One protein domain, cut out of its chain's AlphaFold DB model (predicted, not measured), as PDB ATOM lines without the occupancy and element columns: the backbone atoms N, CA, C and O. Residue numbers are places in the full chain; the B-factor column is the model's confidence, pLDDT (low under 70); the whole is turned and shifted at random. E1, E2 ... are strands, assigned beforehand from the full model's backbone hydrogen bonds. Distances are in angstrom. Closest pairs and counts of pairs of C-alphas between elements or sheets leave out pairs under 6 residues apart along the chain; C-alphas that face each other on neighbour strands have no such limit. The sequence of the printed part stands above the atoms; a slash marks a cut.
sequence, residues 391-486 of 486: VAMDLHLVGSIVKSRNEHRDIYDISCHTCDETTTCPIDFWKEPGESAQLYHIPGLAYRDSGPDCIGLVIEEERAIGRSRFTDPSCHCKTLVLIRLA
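This is residues 391 to 486 of the 486 residues of an uncharacterized protein of Lophiotrema nucula (UniProt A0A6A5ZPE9). The domain is a small closed barrel of six strands, E1, E2, E3, E6, E5 and E4 round the ring, with E7 paired onto E1 but not in the ring. The 96 printed residues hold seven named strands, E1 to E7 in chain order, and no named helix: the class is all strand. Neighbour strands are antiparallel. The whole is compact, with a radius of gyration of the C-alphas of 12.2 A, and spans 35 by 29 by 28 A.

E1, residues 391 to 402, bends by 88 degrees at residue 394. Its pairing is staggered: E7, residues 479 to 485, pairs over 391 to 397 with N 395 and O 481 at 2.9 A; E4, residues 438 to 441, over 396 to 400 with N 398 and O 439 at 2.9 A; E2, residues 411 to 415, over 400 to 402 with N 402 and O 413 at 2.7 A. E2 and E7 lie on one side of E1, E4 on the other side. E3, residues 422 to 429, bends by 65 degrees at residue 426; it pairs with E2, N 414 and O 423 at 2.7 A, and with E6, residues 463 to 469, N 428 and O 467 at 2.8 A. E5, residues 455 to 460, has E6 on one side, N 458 and O 466 at 2.9 A, and E4 on the other side, N 440 and O 457 at 2.9 A. These N and O pairs are within hydrogen-bond range. E1 E2 E3 and E4 E5 E6 are meanders, each strand the antiparallel neighbour of the one before; their successive pairs are hairpins. E1 E2 E3 E4 and E3 E4 E5 E6 are Greek keys, a meander of three plus a strand, the first and fourth strands neighbours.

E1 begins at C-alpha 391 (-9.914, -35.176, 41.216) and is 26.2 A long. E3 is 19.0 A, E6 and E7 each 18.4 A. E7 ends at C-alpha 485 (-10.240, -30.212, 40.325).

The C-alphas of Ala 392 and Glu 407 are farthest apart, 35.4 A. The printed part has no cut. The link E4 to E5, residues 442 to 454, is long; E5 to E6 is tight. Residues 405 to 409 and 473 to 474 have pLDDT under 70.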
ATOM      1  N   VAL A 391     -11.063 -34.428  41.746       97.25
ATOM      2  CA  VAL A 391      -9.914 -35.176  41.216       97.25
ATOM      3  C   VAL A 391      -8.625 -34.520  41.692       97.25
ATOM      4  O   VAL A 391      -8.375 -33.357  41.395       97.25
ATOM      5  N   ALA A 392      -7.801 -35.261  42.428       97.75
ATOM      6  CA  ALA A 392      -6.499 -34.810  42.904       97.75
ATOM      7  C   ALA A 392      -5.367 -35.452  42.090       97.75
ATOM      8  O   ALA A 392      -5.355 -36.667  41.906       97.75
ATOM      9  N   MET A 393      -4.401 -34.668  41.621       97.19
ATOM     10  CA  MET A 393      -3.315 -35.152  40.760       97.19
ATOM     11  C   MET A 393      -2.044 -34.323  40.944       97.19
ATOM     12  O   MET A 393      -2.122 -33.129  41.215       97.19
ATOM     13  N   ASP A 394      -0.888 -34.959  40.786       97.69
ATOM     14  CA  ASP A 394       0.416 -34.304  40.874       97.69
ATOM     15  C   ASP A 394       0.874 -33.903  39.460       97.69
ATOM     16  O   ASP A 394       1.098 -34.769  38.618       97.69
ATOM     17  N   LEU A 395       0.972 -32.602  39.175       97.06
ATOM     18  CA  LEU A 395       1.308 -32.064  37.846       97.06
ATOM     19  C   LEU A 395       2.562 -31.196  37.904       97.06
ATOM     20  O   LEU A 395       2.853 -30.606  38.942       97.06
ATOM     21  N   HIS A 396       3.290 -31.062  36.794       95.69
ATOM     22  CA  HIS A 396       4.384 -30.091  36.728       95.69
ATOM     23  C   HIS A 396       3.831 -28.712  36.365       95.69
ATOM     24  O   HIS A 396       3.267 -28.539  35.284       95.69
ATOM     25  N   LEU A 397       4.004 -27.732  37.251       95.94
ATOM     26  CA  LEU A 397       3.677 -26.340  36.958       95.94
ATOM     27  C   LEU A 397       4.608 -25.820  35.861       95.94
ATOM     28  O   LEU A 397       5.829 -25.864  36.007       95.94
ATOM     29  N   VAL A 398       4.014 -25.304  34.787       94.94
ATOM     30  CA  VAL A 398       4.751 -24.674  33.688       94.94
ATOM     31  C   VAL A 398       4.939 -23.194  33.953       94.94
ATOM     32  O   VAL A 398       6.058 -22.690  33.910       94.94
ATOM     33  N   GLY A 399       3.836 -22.502  34.226       95.62
ATOM     34  CA  GLY A 399       3.827 -21.056  34.349       95.62
ATOM     35  C   GLY A 399       2.440 -20.445  34.191       95.62
ATOM     36  O   GLY A 399       1.441 -21.149  34.015       95.62
ATOM     37  N   SER A 400       2.398 -19.116  34.247       96.44
ATOM     38  CA  SER A 400       1.184 -18.332  34.000       96.44
ATOM     39  C   SER A 400       0.990 -18.076  32.514       96.44
ATOM     40  O   SER A 400       1.960 -17.847  31.789       96.44
ATOM     41  N   ILE A 401      -0.267 -18.051  32.077       94.81
ATOM     42  CA  ILE A 401      -0.614 -17.658  30.711       94.81
ATOM     43  C   ILE A 401      -0.453 -16.144  30.561       94.81
ATOM     44  O   ILE A 401      -1.075 -15.356  31.270       94.81
ATOM     45  N   VAL A 402       0.376 -15.745  29.605       91.62
ATOM     46  CA  VAL A 402       0.611 -14.366  29.189       91.62
ATOM     47  C   VAL A 402      -0.180 -14.117  27.900       91.62
ATOM     48  O   VAL A 402      -0.264 -14.964  27.012       91.62
ATOM     49  N   LYS A 403      -0.830 -12.951  27.836       77.38
ATOM     50  CA  LYS A 403      -1.778 -12.536  26.789       77.38
ATOM     51  C   LYS A 403      -1.290 -12.886  25.370       77.38
ATOM     52  O   LYS A 403      -0.129 -12.648  25.048       77.38
ATOM     53  N   SER A 404      -2.192 -13.395  24.521       73.00
ATOM     54  CA  SER A 404      -1.872 -13.767  23.132       73.00
ATOM     55  C   SER A 404      -1.276 -12.587  22.355       73.00
ATOM     56  O   SER A 404      -1.827 -11.482  22.365       73.00
ATOM     57  N   ARG A 405      -0.146 -12.829  21.678       62.19
ATOM     58  CA  ARG A 405       0.517 -11.858  20.792       62.19
ATOM     59  C   ARG A 405       0.073 -11.962  19.329       62.19
ATOM     60  O   ARG A 405       0.445 -11.097  18.546       62.19
ATOM     61  N   ASN A 406      -0.695 -12.988  18.953       63.09
ATOM     62  CA  ASN A 406      -0.924 -13.339  17.550       63.09
ATOM     63  C   ASN A 406      -2.403 -13.295  17.149       63.09
ATOM     64  O   ASN A 406      -3.287 -13.718  17.886       63.09
ATOM     65  N   GLU A 407      -2.658 -12.860  15.911       63.19
ATOM     66  CA  GLU A 407      -3.981 -12.894  15.263       63.19
ATOM     67  C   GLU A 407      -4.487 -14.334  15.011       63.19
ATOM     68  O   GLU A 407      -5.672 -14.555  14.749       63.19
ATOM     69  N   HIS A 408      -3.598 -15.329  15.120       59.41
ATOM     70  CA  HIS A 408      -3.941 -16.749  15.096       59.41
ATOM     71  C   HIS A 408      -4.475 -17.188  16.466       59.41
ATOM     72  O   HIS A 408      -3.766 -17.130  17.467       59.41
ATOM     73  N   ARG A 409      -5.736 -17.633  16.484       65.56
ATOM     74  CA  ARG A 409      -6.609 -17.694  17.671       65.56
ATOM     75  C   ARG A 409      -6.201 -18.622  18.822       65.56
ATOM     76  O   ARG A 409      -6.858 -18.552  19.848       65.56
ATOM     77  N   ASP A 410      -5.128 -19.404  18.720       84.69
ATOM     78  CA  ASP A 410      -4.879 -20.499  19.674       84.69
ATOM     79  C   ASP A 410      -3.425 -20.589  20.177       84.69
ATOM     80  O   ASP A 410      -3.043 -21.605  20.745       84.69
ATOM     81  N   ILE A 411      -2.582 -19.566  19.974       90.50
ATOM     82  CA  ILE A 411      -1.170 -19.573  20.407       90.50
ATOM     83  C   ILE A 411      -0.949 -18.571  21.546       90.50
ATOM     84  O   ILE A 411      -1.251 -17.387  21.395       90.50
ATOM     85  N   TYR A 412      -0.380 -19.039  22.660       92.44
ATOM     86  CA  TYR A 412      -0.203 -18.254  23.883       92.44
ATOM     87  C   TYR A 412       1.221 -18.351  24.418       92.44
ATOM     88  O   TYR A 412       1.869 -19.393  24.301       92.44
ATOM     89  N   ASP A 413       1.675 -17.259  25.028       92.44
ATOM     90  CA  ASP A 413       2.944 -17.193  25.740       92.44
ATOM     91  C   ASP A 413       2.731 -17.653  27.184       92.44
ATOM     92  O   ASP A 413       1.743 -17.298  27.820       92.44
ATOM     93  N   ILE A 414       3.655 -18.438  27.720       94.25
ATOM     94  CA  ILE A 414       3.613 -18.972  29.078       94.25
ATOM     95  C   ILE A 414       4.886 -18.552  29.788       94.25
ATOM     96  O   ILE A 414       5.971 -18.905  29.335       94.25
ATOM     97  N   SER A 415       4.763 -17.824  30.895       95.00
ATOM     98  CA  SER A 415       5.914 -17.367  31.679       95.00
ATOM     99  C   SER A 415       6.142 -18.268  32.888       95.00
ATOM    100  O   SER A 415       5.268 -18.400  33.753       95.00
ATOM    101  N   CYS A 416       7.318 -18.897  32.939       95.44
ATOM    102  CA  CYS A 416       7.723 -19.761  34.040       95.44
ATOM    103  C   CYS A 416       8.014 -18.954  35.309       95.44
ATOM    104  O   CYS A 416       8.825 -18.040  35.289       95.44
ATOM    105  N   HIS A 417       7.445 -19.352  36.450       93.69
ATOM    106  CA  HIS A 417       7.646 -18.646  37.731       93.69
ATOM    107  C   HIS A 417       9.028 -18.852  38.361       93.69
ATOM    108  O   HIS A 417       9.320 -18.258  39.394       93.69
ATOM    109  N   THR A 418       9.841 -19.764  37.821       94.44
ATOM    110  CA  THR A 418      11.145 -20.123  38.405       94.44
ATOM    111  C   THR A 418      12.311 -19.468  37.674       94.44
ATOM    112  O   THR A 418      13.248 -19.012  38.322       94.44
ATOM    113  N   CYS A 419      12.278 -19.443  36.340       95.00
ATOM    114  CA  CYS A 419      13.366 -18.906  35.516       95.00
ATOM    115  C   CYS A 419      12.960 -17.699  34.659       95.00
ATOM    116  O   CYS A 419      13.794 -17.217  33.900       95.00
ATOM    117  N   ASP A 420      11.699 -17.258  34.731       93.38
ATOM    118  CA  ASP A 420      11.104 -16.190  33.911       93.38
ATOM    119  C   ASP A 420      11.166 -16.424  32.386       93.38
ATOM    120  O   ASP A 420      10.764 -15.568  31.593       93.38
ATOM    121  N   GLU A 421      11.611 -17.606  31.951       93.31
ATOM    122  CA  GLU A 421      11.595 -18.008  30.550       93.31
ATOM    123  C   GLU A 421      10.153 -18.046  30.038       93.31
ATOM    124  O   GLU A 421       9.227 -18.493  30.726       93.31
ATOM    125  N   THR A 422       9.967 -17.529  28.825       91.88
ATOM    126  CA  THR A 422       8.672 -17.510  28.155       91.88
ATOM    127  C   THR A 422       8.670 -18.536  27.039       91.88
ATOM    128  O   THR A 422       9.516 -18.482  26.150       91.88
ATOM    129  N   THR A 423       7.688 -19.429  27.056       90.94
ATOM    130  CA  THR A 423       7.474 -20.413  25.992       90.94
ATOM    131  C   THR A 423       6.164 -20.135  25.288       90.94
ATOM    132  O   THR A 423       5.148 -19.898  25.932       90.94
ATOM    133  N   THR A 424       6.158 -20.245  23.970       90.62
ATOM    134  CA  THR A 424       4.941 -20.147  23.173       90.62
ATOM    135  C   THR A 424       4.408 -21.547  22.861       90.62
ATOM    136  O   THR A 424       5.149 -22.393  22.362       90.62
ATOM    137  N   CYS A 425       3.126 -21.809  23.118       91.00
ATOM    138  CA  CYS A 425       2.499 -23.097  22.803       91.00
ATOM    139  C   CYS A 425       1.040 -22.945  22.345       91.00
ATOM    140  O   CYS A 425       0.373 -21.975  22.721       91.00
ATOM    141  N   PRO A 426       0.514 -23.902  21.555       92.56
ATOM    142  CA  PRO A 426      -0.898 -23.927  21.217       92.56
ATOM    143  C   PRO A 426      -1.740 -24.350  22.429       92.56
ATOM    144  O   PRO A 426      -1.433 -25.338  23.104       92.56
ATOM    145  N   ILE A 427      -2.817 -23.617  22.699       93.81
ATOM    146  CA  ILE A 427      -3.745 -23.879  23.800       93.81
ATOM    147  C   ILE A 427      -5.176 -23.834  23.280       93.81
ATOM    148  O   ILE A 427      -5.632 -22.824  22.755       93.81
ATOM    149  N   ASP A 428      -5.900 -24.927  23.504       93.56
ATOM    150  CA  ASP A 428      -7.334 -25.012  23.263       93.56
ATOM    151  C   ASP A 428      -8.083 -24.578  24.528       93.56
ATOM    152  O   ASP A 428      -8.250 -25.376  25.463       93.56
ATOM    153  N   PHE A 429      -8.564 -23.339  24.557       93.69
ATOM    154  CA  PHE A 429      -9.428 -22.859  25.633       93.69
ATOM    155  C   PHE A 429     -10.882 -23.305  25.448       93.69
ATOM    156  O   PHE A 429     -11.435 -23.321  24.349       93.69
ATOM    157  N   TRP A 430     -11.524 -23.656  26.556       92.31
ATOM    158  CA  TRP A 430     -12.964 -23.922  26.649       92.31
ATOM    159  C   TRP A 430     -13.714 -22.770  27.321       92.31
ATOM    160  O   TRP A 430     -14.923 -22.626  27.153       92.31
ATOM    161  N   LYS A 431     -12.980 -21.966  28.090       91.69
ATOM    162  CA  LYS A 431     -13.396 -20.720  28.724       91.69
ATOM    163  C   LYS A 431     -12.235 -19.735  28.571       91.69
ATOM    164  O   LYS A 431     -11.083 -20.150  28.684       91.69
ATOM    165  N   GLU A 432     -12.545 -18.464  28.330       91.31
ATOM    166  CA  GLU A 432     -11.545 -17.388  28.326       91.31
ATOM    167  C   GLU A 432     -10.727 -17.406  29.632       91.31
ATOM    168  O   GLU A 432     -11.335 -17.447  30.711       91.31
ATOM    169  N   PRO A 433      -9.383 -17.402  29.557       94.56
ATOM    170  CA  PRO A 433      -8.534 -17.394  30.741       94.56
ATOM    171  C   PRO A 433      -8.595 -16.042  31.457       94.56
ATOM    172  O   PRO A 433      -8.473 -14.990  30.828       94.56
ATOM    173  N   GLY A 434      -8.734 -16.063  32.780       94.38
ATOM    174  CA  GLY A 434      -8.446 -14.912  33.627       94.38
ATOM    175  C   GLY A 434      -6.964 -14.831  34.004       94.38
ATOM    176  O   GLY A 434      -6.126 -15.613  33.558       94.38
ATOM    177  N   GLU A 435      -6.634 -13.868  34.865       94.56
ATOM    178  CA  GLU A 435      -5.249 -13.573  35.275       94.56
ATOM    179  C   GLU A 435      -4.600 -14.692  36.105       94.56
ATOM    180  O   GLU A 435      -3.377 -14.779  36.191       94.56
ATOM    181  N   SER A 436      -5.415 -15.557  36.714       96.19
ATOM    182  CA  SER A 436      -4.945 -16.674  37.543       96.19
ATOM    183  C   SER A 436      -4.762 -17.984  36.770       96.19
ATOM    184  O   SER A 436      -4.370 -18.991  37.359       96.19
ATOM    185  N   ALA A 437      -5.033 -17.986  35.460       97.06
ATOM    186  CA  ALA A 437      -4.919 -19.173  34.630       97.06
ATOM    187  C   ALA A 437      -3.457 -19.628  34.494       97.06
ATOM    188  O   ALA A 437      -2.566 -18.878  34.080       97.06
ATOM    189  N   GLN A 438      -3.222 -20.896  34.818       97.31
ATOM    190  CA  GLN A 438      -1.900 -21.512  34.816       97.31
ATOM    191  C   GLN A 438      -1.891 -22.772  33.963       97.31
ATOM    192  O   GLN A 438      -2.880 -23.508  33.892       97.31
ATOM    193  N   LEU A 439      -0.753 -23.028  33.326       96.56
ATOM    194  CA  LEU A 439      -0.528 -24.223  32.528       96.56
ATOM    195  C   LEU A 439       0.254 -25.259  33.335       96.56
ATOM    196  O   LEU A 439       1.248 -24.944  33.992       96.56
ATOM    197  N   TYR A 440      -0.194 -26.507  33.245       96.81
ATOM    198  CA  TYR A 440       0.380 -27.654  33.934       96.81
ATOM    199  C   TYR A 440       0.643 -28.788  32.948       96.81
ATOM    200  O   TYR A 440      -0.249 -29.134  32.177       96.81
ATOM    201  N   HIS A 441       1.820 -29.407  33.001       94.81
ATOM    202  CA  HIS A 441       2.117 -30.642  32.264       94.81
ATOM    203  C   HIS A 441       1.656 -31.865  33.043       94.81
ATOM    204  O   HIS A 441       1.811 -31.922  34.266       94.81
ATOM    205  N   ILE A 442       1.161 -32.872  32.323       96.62
ATOM    206  CA  ILE A 442       0.870 -34.193  32.880       96.62
ATOM    207  C   ILE A 442       2.100 -35.093  32.669       96.62
ATOM    208  O   ILE A 442       2.365 -35.490  31.530       96.62
ATOM    209  N   PRO A 443       2.846 -35.450  33.734       95.69
ATOM    210  CA  PRO A 443       4.096 -36.197  33.613       95.69
ATOM    211  C   PRO A 443       3.941 -37.516  32.842       95.69
ATOM    212  O   PRO A 443       3.031 -38.297  33.119       95.69
ATOM    213  N   GLY A 444       4.825 -37.770  31.879       94.81
ATOM    214  CA  GLY A 444       4.913 -38.962  31.033       94.81
ATOM    215  C   GLY A 444       3.841 -39.099  29.952       94.81
ATOM    216  O   GLY A 444       4.015 -39.897  29.032       94.81
ATOM    217  N   LEU A 445       2.745 -38.340  30.036       95.81
ATOM    218  CA  LEU A 445       1.591 -38.542  29.170       95.81
ATOM    219  C   LEU A 445       1.896 -38.107  27.736       95.81
ATOM    220  O   LEU A 445       2.379 -37.001  27.500       95.81
ATOM    221  N   ALA A 446       1.532 -38.962  26.783       94.50
ATOM    222  CA  ALA A 446       1.539 -38.627  25.369       94.50
ATOM    223  C   ALA A 446       0.376 -39.296  24.642       94.50
ATOM    224  O   ALA A 446       0.050 -40.466  24.874       94.50
ATOM    225  N   TYR A 447      -0.179 -38.571  23.683       94.12
ATOM    226  CA  TYR A 447      -1.094 -39.098  22.682       94.12
ATOM    227  C   TYR A 447      -0.448 -39.062  21.293       94.12
ATOM    228  O   TYR A 447       0.746 -38.782  21.146       94.12
ATOM    229  N   ARG A 448      -1.224 -39.393  20.262       90.19
ATOM    230  CA  ARG A 448      -0.760 -39.353  18.877       90.19
ATOM    231  C   ARG A 448      -0.222 -37.961  18.535       90.19
ATOM    232  O   ARG A 448      -0.792 -36.950  18.934       90.19
ATOM    233  N   ASP A 449       0.877 -37.947  17.787       87.88
ATOM    234  CA  ASP A 449       1.551 -36.733  17.318       87.88
ATOM    235  C   ASP A 449       2.082 -35.835  18.458       87.88
ATOM    236  O   ASP A 449       2.302 -34.644  18.261       87.88
ATOM    237  N   SER A 450       2.312 -36.400  19.653       91.31
ATOM    238  CA  SER A 450       2.942 -35.716  20.793       91.31
ATOM    239  C   SER A 450       4.056 -36.561  21.418       91.31
ATOM    240  O   SER A 450       4.005 -37.793  21.384       91.31
ATOM    241  N   GLY A 451       5.072 -35.900  21.980       90.88
ATOM    242  CA  GLY A 451       6.107 -36.548  22.789       90.88
ATOM    243  C   GLY A 451       5.645 -36.834  24.227       90.88
ATOM    244  O   GLY A 451       4.610 -36.323  24.657       90.88
ATOM    245  N   PRO A 452       6.390 -37.647  24.998       91.19
ATOM    246  CA  PRO A 452       6.230 -37.707  26.452       91.19
ATOM    247  C   PRO A 452       6.385 -36.314  27.074       91.19
ATOM    248  O   PRO A 452       7.204 -35.532  26.601       91.19
ATOM    249  N   ASP A 453       5.630 -36.023  28.137       91.12
ATOM    250  CA  ASP A 453       5.596 -34.701  28.791       91.12
ATOM    251  C   ASP A 453       5.084 -33.562  27.878       91.12
ATOM    252  O   ASP A 453       5.260 -32.391  28.203       91.12
ATOM    253  N   CYS A 454       4.424 -33.873  26.754       92.56
ATOM    254  CA  CYS A 454       3.926 -32.866  25.810       92.56
ATOM    255  C   CYS A 454       2.405 -32.673  25.842       92.56
ATOM    256  O   CYS A 454       1.824 -32.177  24.870       92.56
ATOM    257  N   ILE A 455       1.744 -33.031  26.941       96.25
ATOM    258  CA  ILE A 455       0.308 -32.814  27.132       96.25
ATOM    259  C   ILE A 455       0.082 -32.023  28.413       96.25
ATOM    260  O   ILE A 455       0.561 -32.408  29.481       96.25
ATOM    261  N   GLY A 456      -0.696 -30.945  28.307       96.12
ATOM    262  CA  GLY A 456      -0.976 -30.067  29.435       96.12
ATOM    263  C   GLY A 456      -2.448 -29.757  29.651       96.12
ATOM    264  O   GLY A 456      -3.271 -29.830  28.736       96.12
ATOM    265  N   LEU A 457      -2.756 -29.373  30.885       97.44
ATOM    266  CA  LEU A 457      -4.039 -28.847  31.332       97.44
ATOM    267  C   LEU A 457      -3.875 -27.384  31.716       97.44
ATOM    268  O   LEU A 457      -2.934 -27.022  32.423       97.44
ATOM    269  N   VAL A 458      -4.822 -26.556  31.288       97.44
ATOM    270  CA  VAL A 458      -4.940 -25.195  31.798       97.44
ATOM    271  C   VAL A 458      -5.946 -25.181  32.925       97.44
ATOM    272  O   VAL A 458      -7.085 -25.621  32.745       97.44
ATOM    273  N   ILE A 459      -5.523 -24.668  34.072       97.88
ATOM    274  CA  ILE A 459      -6.302 -24.692  35.300       97.88
ATOM    275  C   ILE A 459      -6.438 -23.269  35.836       97.88
ATOM    276  O   ILE A 459      -5.468 -22.517  35.900       97.88
ATOM    277  N   GLU A 460      -7.662 -22.914  36.210       96.81
ATOM    278  CA  GLU A 460      -8.039 -21.654  36.849       96.81
ATOM    279  C   GLU A 460      -9.066 -21.971  37.938       96.81
ATOM    280  O   GLU A 460     -10.033 -22.679  37.663       96.81
ATOM    281  N   GLU A 461      -8.866 -21.466  39.160       95.00
ATOM    282  CA  GLU A 461      -9.809 -21.645  40.281       95.00
ATOM    283  C   GLU A 461     -10.276 -23.108  40.462       95.00
ATOM    284  O   GLU A 461     -11.473 -23.390  40.520       95.00
ATOM    285  N   GLU A 462      -9.334 -24.061  40.492       94.38
ATOM    286  CA  GLU A 462      -9.625 -25.504  40.624       94.38
ATOM    287  C   GLU A 462     -10.486 -26.089  39.484       94.38
ATOM    288  O   GLU A 462     -11.130 -27.130  39.632       94.38
ATOM    289  N   ARG A 463     -10.510 -25.445  38.313       94.50
ATOM    290  CA  ARG A 463     -11.234 -25.918  37.128       94.50
ATOM    291  C   ARG A 463     -10.310 -26.026  35.936       94.50
ATOM    292  O   ARG A 463      -9.537 -25.118  35.648       94.50
ATOM    293  N   ALA A 464     -10.445 -27.117  35.193       95.94
ATOM    294  CA  ALA A 464      -9.793 -27.236  33.902       95.94
ATOM    295  C   ALA A 464     -10.551 -26.371  32.880       95.94
ATOM    296  O   ALA A 464     -11.710 -26.651  32.567       95.94
ATOM    297  N   ILE A 465      -9.901 -25.327  32.370       95.94
ATOM    298  CA  ILE A 465     -10.478 -24.373  31.409       95.94
ATOM    299  C   ILE A 465      -9.910 -24.527  29.997       95.94
ATOM    300  O   ILE A 465     -10.382 -23.867  29.076       95.94
ATOM    301  N   GLY A 466      -8.920 -25.398  29.813       96.19
ATOM    302  CA  GLY A 466      -8.327 -25.681  28.515       96.19
ATOM    303  C   GLY A 466      -7.310 -26.812  28.569       96.19
ATOM    304  O   GLY A 466      -7.053 -27.406  29.621       96.19
ATOM    305  N   ARG A 467      -6.712 -27.101  27.416       96.69
ATOM    306  CA  ARG A 467      -5.619 -28.071  27.264       96.69
ATOM    307  C   ARG A 467      -4.563 -27.557  26.296       96.69
ATOM    308  O   ARG A 467      -4.861 -26.714  25.458       96.69
ATOM    309  N   SER A 468      -3.362 -28.114  26.364       95.31
ATOM    310  CA  SER A 468      -2.268 -27.786  25.446       95.31
ATOM    311  C   SER A 468      -1.583 -29.042  24.909       95.31
ATOM    312  O   SER A 468      -1.579 -30.092  25.561       95.31
ATOM    313  N   ARG A 469      -1.013 -28.911  23.706       92.75
ATOM    314  CA  ARG A 469      -0.075 -29.857  23.095       92.75
ATOM    315  C   ARG A 469       1.257 -29.148  22.892       92.75
ATOM    316  O   ARG A 469       1.290 -28.075  22.298       92.75
ATOM    317  N   PHE A 470       2.343 -29.767  23.327       86.00
ATOM    318  CA  PHE A 470       3.681 -29.200  23.190       86.00
ATOM    319  C   PHE A 470       4.473 -29.935  22.114       86.00
ATOM    320  O   PHE A 470       4.280 -31.127  21.873       86.00
ATOM    321  N   THR A 471       5.383 -29.222  21.464       78.81
ATOM    322  CA  THR A 471       6.394 -29.840  20.598       78.81
ATOM    323  C   THR A 471       7.655 -30.198  21.379       78.81
ATOM    324  O   THR A 471       8.314 -31.172  21.033       78.81
ATOM    325  N   ASP A 472       7.956 -29.444  22.438       78.06
ATOM    326  CA  ASP A 472       9.116 -29.602  23.320       78.06
ATOM    327  C   ASP A 472       8.727 -29.091  24.727       78.06
ATOM    328  O   ASP A 472       7.957 -28.121  24.806       78.06
ATOM    329  N   PRO A 473       9.167 -29.711  25.840       68.44
ATOM    330  CA  PRO A 473       9.044 -29.139  27.176       68.44
ATOM    331  C   PRO A 473       9.481 -27.670  27.230       68.44
ATOM    332  O   PRO A 473      10.610 -27.300  26.933       68.44
ATOM    333  N   SER A 474       8.544 -26.843  27.675       67.69
ATOM    334  CA  SER A 474       8.599 -25.382  27.725       67.69
ATOM    335  C   SER A 474       9.792 -24.799  28.497       67.69
ATOM    336  O   SER A 474      10.309 -23.756  28.118       67.69
ATOM    337  N   CYS A 475      10.270 -25.474  29.543       82.81
ATOM    338  CA  CYS A 475      11.551 -25.197  30.196       82.81
ATOM    339  C   CYS A 475      11.959 -26.405  31.064       82.81
ATOM    340  O   CYS A 475      11.159 -27.312  31.307       82.81
ATOM    341  N   HIS A 476      13.198 -26.424  31.566       85.44
ATOM    342  CA  HIS A 476      13.701 -27.520  32.411       85.44
ATOM    343  C   HIS A 476      13.230 -27.442  33.876       85.44
ATOM    344  O   HIS A 476      13.483 -28.365  34.655       85.44
ATOM    345  N   CYS A 477      12.545 -26.362  34.268       90.06
ATOM    346  CA  CYS A 477      12.000 -26.196  35.610       90.06
ATOM    347  C   CYS A 477      10.845 -27.184  35.824       90.06
ATOM    348  O   CYS A 477       9.759 -27.024  35.272       90.06
ATOM    349  N   LYS A 478      11.076 -28.226  36.628       87.31
ATOM    350  CA  LYS A 478      10.060 -29.229  36.978       87.31
ATOM    351  C   LYS A 478       9.628 -29.044  38.428       87.31
ATOM    352  O   LYS A 478      10.182 -29.667  39.330       87.31
ATOM    353  N   THR A 479       8.627 -28.196  38.647       94.56
ATOM    354  CA  THR A 479       8.000 -28.031  39.966       94.56
ATOM    355  C   THR A 479       6.734 -28.873  40.020       94.56
ATOM    356  O   THR A 479       5.738 -28.536  39.385       94.56
ATOM    357  N   LEU A 480       6.772 -29.984  40.756       95.88
ATOM    358  CA  LEU A 480       5.605 -30.843  40.957       95.88
ATOM    359  C   LEU A 480       4.663 -30.219  41.996       95.88
ATOM    360  O   LEU A 480       5.084 -29.899  43.107       95.88
ATOM    361  N   VAL A 481       3.393 -30.061  41.636       97.38
ATOM    362  CA  VAL A 481       2.354 -29.437  42.463       97.38
ATOM    363  C   VAL A 481       1.137 -30.353  42.528       97.38
ATOM    364  O   VAL A 481       0.695 -30.894  41.513       97.38
ATOM    365  N   LEU A 482       0.569 -30.500  43.726       97.44
ATOM    366  CA  LEU A 482      -0.703 -31.186  43.921       97.44
ATOM    367  C   LEU A 482      -1.856 -30.261  43.523       97.44
ATOM    368  O   LEU A 482      -2.098 -29.253  44.184       97.44
ATOM    369  N   ILE A 483      -2.607 -30.650  42.499       97.69
ATOM    370  CA  ILE A 483      -3.793 -29.936  42.027       97.69
ATOM    371  C   ILE A 483      -5.059 -30.699  42.391       97.69
ATOM    372  O   ILE A 483      -5.083 -31.930  42.395       97.69
ATOM    373  N   ARG A 484      -6.122 -29.950  42.698       96.88
ATOM    374  CA  ARG A 484      -7.472 -30.452  42.943       96.88
ATOM    375  C   ARG A 484      -8.424 -29.813  41.942       96.88
ATOM    376  O   ARG A 484      -8.425 -28.598  41.799       96.88
ATOM    377  N   LEU A 485      -9.193 -30.643  41.245       95.25
ATOM    378  CA  LEU A 485     -10.240 -30.212  40.325       95.25
ATOM    379  C   LEU A 485     -11.609 -30.544  40.906       95.25
ATOM    380  O   LEU A 485     -11.863 -31.716  41.192       95.25
ATOM    381  N   ALA A 486     -12.453 -29.528  41.082       88.94
ATOM    382  CA  ALA A 486     -13.788 -29.652  41.673       88.94
ATOM    383  C   ALA A 486     -14.868 -30.123  40.684       88.94
ATOM    384  O   ALA A 486     -14.758 -29.863  39.460       88.94
TER     385      ALA A 486